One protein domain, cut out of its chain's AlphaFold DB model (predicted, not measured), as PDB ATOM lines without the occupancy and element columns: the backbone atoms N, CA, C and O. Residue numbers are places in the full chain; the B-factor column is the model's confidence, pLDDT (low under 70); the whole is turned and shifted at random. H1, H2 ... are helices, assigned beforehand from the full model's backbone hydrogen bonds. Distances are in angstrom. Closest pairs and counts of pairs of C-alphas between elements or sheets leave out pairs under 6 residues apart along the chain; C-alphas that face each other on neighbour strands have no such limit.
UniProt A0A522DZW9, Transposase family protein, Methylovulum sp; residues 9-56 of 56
ATOM      1  N   ASP A   9     -22.460 -19.202  52.638       93.12
ATOM      2  CA  ASP A   9     -21.209 -19.268  51.882       93.12
ATOM      3  C   ASP A   9     -20.887 -20.709  51.467       93.12
ATOM      4  O   ASP A   9     -20.437 -20.941  50.345       93.12
ATOM      5  N   ASP A  10     -21.199 -21.699  52.314       93.81
ATOM      6  CA  ASP A  10     -21.025 -23.118  51.974       93.81
ATOM      7  C   ASP A  10     -21.921 -23.542  50.804       93.81
ATOM      8  O   ASP A  10     -21.512 -24.337  49.954       93.81
ATOM      9  N   ILE A  11     -23.139 -22.995  50.723       92.75
ATOM     10  CA  ILE A  11     -24.078 -23.274  49.627       92.75
ATOM     11  C   ILE A  11     -23.560 -22.651  48.324       92.75
ATOM     12  O   ILE A  11     -23.572 -23.305  47.277       92.75
ATOM     13  N   GLU A  12     -23.062 -21.412  48.378       94.50
ATOM     14  CA  GLU A  12     -22.426 -20.764  47.228       94.50
ATOM     15  C   GLU A  12     -21.182 -21.544  46.771       94.50
ATOM     16  O   GLU A  12     -21.017 -21.817  45.577       94.50
ATOM     17  N   LEU A  13     -20.327 -21.956  47.712       94.94
ATOM     18  CA  LEU A  13     -19.125 -22.739  47.442       94.94
ATOM     19  C   LEU A  13     -19.465 -24.091  46.806       94.94
ATOM     20  O   LEU A  13     -18.850 -24.473  45.804       94.94
ATOM     21  N   PHE A  14     -20.473 -24.792  47.328       93.94
ATOM     22  CA  PHE A  14     -20.970 -26.027  46.732       93.94
ATOM     23  C   PHE A  14     -21.426 -25.791  45.292       93.94
ATOM     24  O   PHE A  14     -20.970 -26.497  44.388       93.94
ATOM     25  N   GLY A  15     -22.255 -24.769  45.066       94.69
ATOM     26  CA  GLY A  15     -22.731 -24.411  43.736       94.69
ATOM     27  C   GLY A  15     -21.572 -24.169  42.773       94.69
ATOM     28  O   GLY A  15     -21.564 -24.721  41.672       94.69
ATOM     29  N   LYS A  16     -20.554 -23.408  43.195       96.38
ATOM     30  CA  LYS A  16     -19.348 -23.154  42.388       96.38
ATOM     31  C   LYS A  16     -18.611 -24.457  42.073       96.38
ATOM     32  O   LYS A  16     -18.261 -24.697  40.920       96.38
ATOM     33  N   SER A  17     -18.435 -25.327  43.067       96.88
ATOM     34  CA  SER A  17     -17.733 -26.609  42.914       96.88
ATOM     35  C   SER A  17     -18.470 -27.619  42.021       96.88
ATOM     36  O   SER A  17     -17.842 -28.484  41.411       96.88
ATOM     37  N   LYS A  18     -19.803 -27.518  41.929       96.56
ATOM     38  CA  LYS A  18     -20.673 -28.428  41.168       96.56
ATOM     39  C   LYS A  18     -21.342 -27.765  39.966       96.56
ATOM     40  O   LYS A  18     -22.245 -28.362  39.388       96.56
ATOM     41  N   LEU A  19     -20.888 -26.589  39.531       97.06
ATOM     42  CA  LEU A  19     -21.521 -25.828  38.447       97.06
ATOM     43  C   LEU A  19     -21.701 -26.654  37.164       97.06
ATOM     44  O   LEU A  19     -22.763 -26.611  36.551       97.06
ATOM     45  N   VAL A  20     -20.702 -27.456  36.781       97.56
ATOM     46  CA  VAL A  20     -20.794 -28.338  35.601       97.56
ATOM     47  C   VAL A  20     -21.925 -29.358  35.744       97.56
ATOM     48  O   VAL A  20     -22.668 -29.581  34.796       97.56
ATOM     49  N   PHE A  21     -22.086 -29.945  36.931       97.00
ATOM     50  CA  PHE A  21     -23.189 -30.857  37.219       97.00
ATOM     51  C   PHE A  21     -24.530 -30.114  37.201       97.00
ATOM     52  O   PHE A  21     -25.472 -30.573  36.567       97.00
ATOM     53  N   LEU A  22     -24.623 -28.946  37.838       96.88
ATOM     54  CA  LEU A  22     -25.865 -28.171  37.908       96.88
ATOM     55  C   LEU A  22     -26.350 -27.702  36.528       96.88
ATOM     56  O   LEU A  22     -27.556 -27.585  36.311       96.88
ATOM     57  N   ARG A  23     -25.430 -27.524  35.571       97.25
ATOM     58  CA  ARG A  23     -25.744 -27.138  34.189       97.25
ATOM     59  C   ARG A  23     -26.637 -28.107  33.416       97.25
ATOM     60  O   ARG A  23     -27.187 -27.720  32.391       97.25
ATOM     61  N   GLN A  24     -26.827 -29.332  33.906       97.62
ATOM     62  CA  GLN A  24     -27.804 -30.260  33.326       97.62
ATOM     63  C   GLN A  24     -29.263 -29.867  33.626       97.62
ATOM     64  O   GLN A  24     -30.162 -30.298  32.912       97.62
ATOM     65  N   TYR A  25     -29.499 -29.072  34.677       96.06
ATOM     66  CA  TYR A  25     -30.840 -28.659  35.107       96.06
ATOM     67  C   TYR A  25     -31.185 -27.238  34.655       96.06
ATOM     68  O   TYR A  25     -32.313 -26.980  34.246       96.06
ATOM     69  N   LEU A  26     -30.222 -26.315  34.728       95.88
ATOM     70  CA  LEU A  26     -30.380 -24.915  34.325       95.88
ATOM     71  C   LEU A  26     -29.084 -24.396  33.686       95.88
ATOM     72  O   LEU A  26     -28.016 -24.839  34.080       95.88
ATOM     73  N   PRO A  27     -29.114 -23.417  32.766       96.31
ATOM     74  CA  PRO A  27     -27.904 -22.985  32.055       96.31
ATOM     75  C   PRO A  27     -26.821 -22.315  32.924       96.31
ATOM     76  O   PRO A  27     -25.631 -22.420  32.619       96.31
ATOM     77  N   TYR A  28     -27.214 -21.616  33.998       95.31
ATOM     78  CA  TYR A  28     -26.318 -20.794  34.830       95.31
ATOM     79  C   TYR A  28     -25.369 -19.915  33.987       95.31
ATOM     80  O   TYR A  28     -24.146 -19.954  34.159       95.31
ATOM     81  N   GLU A  29     -25.929 -19.143  33.046       96.12
ATOM     82  CA  GLU A  29     -25.162 -18.297  32.110       96.12
ATOM     83  C   GLU A  29     -24.252 -17.300  32.844       96.12
ATOM     84  O   GLU A  29     -23.127 -17.054  32.416       96.12
ATOM     85  N   PHE A  30     -24.702 -16.808  34.003       95.12
ATOM     86  CA  PHE A  30     -23.971 -15.872  34.865       95.12
ATOM     87  C   PHE A  30     -23.308 -16.543  36.078       95.12
ATOM     88  O   PHE A  30     -22.909 -15.872  37.026       95.12
ATOM     89  N   GLY A  31     -23.189 -17.874  36.066       95.62
ATOM     90  CA  GLY A  31     -22.652 -18.641  37.185       95.62
ATOM     91  C   GLY A  31     -23.642 -18.804  38.341       95.62
ATOM     92  O   GLY A  31     -24.858 -18.810  38.152       95.62
ATOM     93  N   ILE A  32     -23.098 -19.016  39.538       96.69
ATOM     94  CA  ILE A  32     -23.862 -19.329  40.750       96.69
ATOM     95  C   ILE A  32     -24.233 -18.027  41.466       96.69
ATOM     96  O   ILE A  32     -23.370 -17.157  41.593       96.69
ATOM     97  N   PRO A  33     -25.481 -17.878  41.945       95.25
ATOM     98  CA  PRO A  33     -25.867 -16.724  42.748       95.25
ATOM     99  C   PRO A  33     -25.029 -16.615  44.026       95.25
ATOM    100  O   PRO A  33     -24.695 -17.634  44.629       95.25
ATOM    101  N   SER A  34     -24.746 -15.387  44.464       95.19
ATOM    102  CA  SER A  34     -24.066 -15.154  45.742       95.19
ATOM    103  C   SER A  34     -24.889 -15.644  46.934       95.19
ATOM    104  O   SER A  34     -26.122 -15.735  46.858       95.19
ATOM    105  N   ASP A  35     -24.221 -15.875  48.058       94.12
ATOM    106  CA  ASP A  35     -24.812 -16.174  49.360       94.12
ATOM    107  C   ASP A  35     -25.949 -15.193  49.734       94.12
ATOM    108  O   ASP A  35     -27.033 -15.611  50.143       94.12
ATOM    109  N   ASP A  36     -25.772 -13.894  49.484       95.50
ATOM    110  CA  ASP A  36     -26.785 -12.853  49.686       95.50
ATOM    111  C   ASP A  36     -28.000 -13.009  48.769       95.50
ATOM    112  O   ASP A  36     -29.148 -12.811  49.190       95.50
ATOM    113  N   THR A  37     -27.772 -13.390  47.512       94.94
ATOM    114  CA  THR A  37     -28.854 -13.631  46.553       94.94
ATOM    115  C   THR A  37     -29.666 -14.855  46.964       94.94
ATOM    116  O   THR A  37     -30.899 -14.799  46.969       94.94
ATOM    117  N   LEU A  38     -28.986 -15.927  47.378       92.81
ATOM    118  CA  LEU A  38     -29.609 -17.142  47.902       92.81
ATOM    119  C   LEU A  38     -30.410 -16.837  49.172       92.81
ATOM    120  O   LEU A  38     -31.589 -17.185  49.247       92.81
ATOM    121  N   ARG A  39     -29.831 -16.098  50.127       92.56
ATOM    122  CA  ARG A  39     -30.526 -15.650  51.345       92.56
ATOM    123  C   ARG A  39     -31.822 -14.926  51.029       92.56
ATOM    124  O   ARG A  39     -32.858 -15.234  51.621       92.56
ATOM    125  N   ARG A  40     -31.777 -13.951  50.119       95.44
ATOM    126  CA  ARG A  40     -32.961 -13.170  49.747       95.44
ATOM    127  C   ARG A  40     -34.021 -14.053  49.100       95.44
ATOM    128  O   ARG A  40     -35.178 -13.953  49.485       95.44
ATOM    129  N   PHE A  41     -33.623 -14.932  48.184       92.44
ATOM    130  CA  PHE A  41     -34.530 -15.863  47.520       92.44
ATOM    131  C   PHE A  41     -35.262 -16.762  48.528       92.44
ATOM    132  O   PHE A  41     -36.490 -16.755  48.579       92.44
ATOM    133  N   PHE A  42     -34.532 -17.460  49.401       88.94
ATOM    134  CA  PHE A  42     -35.150 -18.363  50.377       88.94
ATOM    135  C   PHE A  42     -36.010 -17.635  51.415       88.94
ATOM    136  O   PHE A  42     -37.034 -18.168  51.828       88.94
ATOM    137  N   ARG A  43     -35.660 -16.399  51.794       92.25
ATOM    138  CA  ARG A  43     -36.496 -15.573  52.686       92.25
ATOM    139  C   ARG A  43     -37.834 -15.169  52.072       92.25
ATOM    140  O   ARG A  43     -38.753 -14.851  52.817       92.25
ATOM    141  N   THR A  44     -37.931 -15.130  50.745       95.38
ATOM    142  CA  THR A  44     -39.170 -14.755  50.044       95.38
ATOM    143  C   THR A  44     -40.104 -15.931  49.763       95.38
ATOM    144  O   THR A  44     -41.239 -15.707  49.355       95.38
ATOM    145  N   ILE A  45     -39.651 -17.170  49.970       93.06
ATOM    146  CA  ILE A  45     -40.456 -18.370  49.726       93.06
ATOM    147  C   ILE A  45     -41.493 -18.551  50.843       93.06
ATOM    148  O   ILE A  45     -41.169 -18.432  52.025       93.06
ATOM    149  N   ASP A  46     -42.732 -18.898  50.475       95.12
ATOM    150  CA  ASP A  46     -43.739 -19.377  51.429       95.12
ATOM    151  C   ASP A  46     -43.300 -20.735  51.991       95.12
ATOM    152  O   ASP A  46     -43.328 -21.764  51.306       95.12
ATOM    153  N   THR A  47     -42.904 -20.734  53.260       91.69
ATOM    154  CA  THR A  47     -42.405 -21.920  53.959       91.69
ATOM    155  C   THR A  47     -43.451 -23.031  54.059       91.69
ATOM    156  O   THR A  47     -43.092 -24.205  53.998       91.69
ATOM    157  N   THR A  48     -44.740 -22.690  54.142       94.69
ATOM    158  CA  THR A  48     -45.838 -23.661  54.266       94.69
ATOM    159  C   THR A  48     -46.101 -24.362  52.940       94.69
ATOM    160  O   THR A  48     -46.405 -25.555  52.902       94.69
ATOM    161  N   GLN A  49     -46.025 -23.631  51.826       95.44
ATOM    162  CA  GLN A  49     -46.133 -24.242  50.502       95.44
ATOM    163  C   GLN A  49     -44.892 -25.086  50.189       95.44
ATOM    164  O   GLN A  49     -45.025 -26.197  49.684       95.44
ATOM    165  N   PHE A  50     -43.701 -24.592  50.530       91.75
ATOM    166  CA  PHE A  50     -42.453 -25.308  50.290       91.75
ATOM    167  C   PHE A  50     -42.395 -26.644  51.046       91.75
ATOM    168  O   PHE A  50     -42.086 -27.669  50.446       91.75
ATOM    169  N   GLN A  51     -42.770 -26.665  52.330       92.06
ATOM    170  CA  GLN A  51     -42.831 -27.903  53.116       92.06
ATOM    171  C   GLN A  51     -43.777 -28.938  52.487       92.06
ATOM    172  O   GLN A  51     -43.392 -30.093  52.323       92.06
ATOM    173  N   ARG A  52     -44.971 -28.508  52.065       95.69
ATOM    174  CA  ARG A  52     -45.973 -29.379  51.428       95.69
ATOM    175  C   ARG A  52     -45.525 -30.006  50.110       95.69
ATOM    176  O   ARG A  52     -46.063 -31.031  49.725       95.69
ATOM    177  N   LEU A  53     -44.620 -29.363  49.374       94.19
ATOM    178  CA  LEU A  53     -44.183 -29.844  48.059       94.19
ATOM    179  C   LEU A  53     -42.928 -30.719  48.120       94.19
ATOM    180  O   LEU A  53     -42.708 -31.514  47.209       94.19
ATOM    181  N   PHE A  54     -42.084 -30.533  49.137       87.62
ATOM    182  CA  PHE A  54     -40.744 -31.126  49.178       87.62
ATOM    183  C   PHE A  54     -40.479 -32.029  50.393       87.62
ATOM    184  O   PHE A  54     -39.436 -32.683  50.411       87.62
ATOM    185  N   VAL A  55     -41.355 -32.058  51.406       88.69
ATOM    186  CA  VAL A  55     -41.129 -32.808  52.660       88.69
ATOM    187  C   VAL A  55     -42.289 -33.737  53.023       88.69
ATOM    188  O   VAL A  55     -42.029 -34.877  53.403       88.69
ATOM    189  N   GLU A  56     -43.527 -33.240  52.965       74.44
ATOM    190  CA  GLU A  56     -44.751 -34.022  53.233       74.44
ATOM    191  C   GLU A  56     -45.128 -34.925  52.054       74.44
ATOM    192  O   GLU A  56     -45.575 -36.064  52.326       74.44
TER     193      GLU A  56
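Overview. This is residues 9 to 56 of the 56 residues of the protein "Transposase family protein" of Methylovulum sp (UniProt A0A522DZW9). An open, loose U of helices: H3, the longest, makes the base, H1 and then the short H2 make one arm from its beginning, and H4 makes the other arm from its far end. The space between the arms is empty, and residues 42 to 56, with the end of H3 and H4, stick out from the body. The printed part has 48 residues with four named helices in the order H1, H2, H3, H4 and no named strand; its class is all helix. It is loose, with a radius of gyration of the C-alphas of 12.6 A, and spans 31 by 23 by 18 A.

Along the chain. H3 holds residues 35 to 44 and is 14.4 A long, from C-alpha 35 at (-24.812, -16.174, 49.360). H1, residues 9 to 17, is 12.1 A long and begins at C-alpha 9 at (-21.209, -19.268, 51.882). H2 is residues 19 to 22. H4, residues 47 to 54, is 10.5 A long and ends at C-alpha 54 at (-40.744, -31.126, 49.178).

Arrangement. H3 and H1 only just touch, only at their ends, with 3 pairs of C-alphas within 8 A; the closest C-alphas, of Asp 9 and Asp 35, are 5.4 A apart. They run opposite ways at a steep tilt of 68 degrees, only just short of about perpendicular. H1 and H2 are close but not clearly touching, the closest C-alphas being those of Gly 15 and Leu 22 at 7.6 A. H4 is apart from H1, H2 and H3, and H2 is apart from H3. In H1, H3 and H4 every O i to N i+4 pair is within hydrogen-bond range; H2 is too short for such a pair.

Size, cuts and confidence. The C-alphas farthest apart, of Phe 30 and Glu 56, are 33.1 A apart. The printed part has no cut. The link from H2 to H3, residues 23 to 34, is long; those from H1 to H2 and from H3 to H4 are tight. The mean pLDDT of the printed part is 94.1, and no printed residue is under 70.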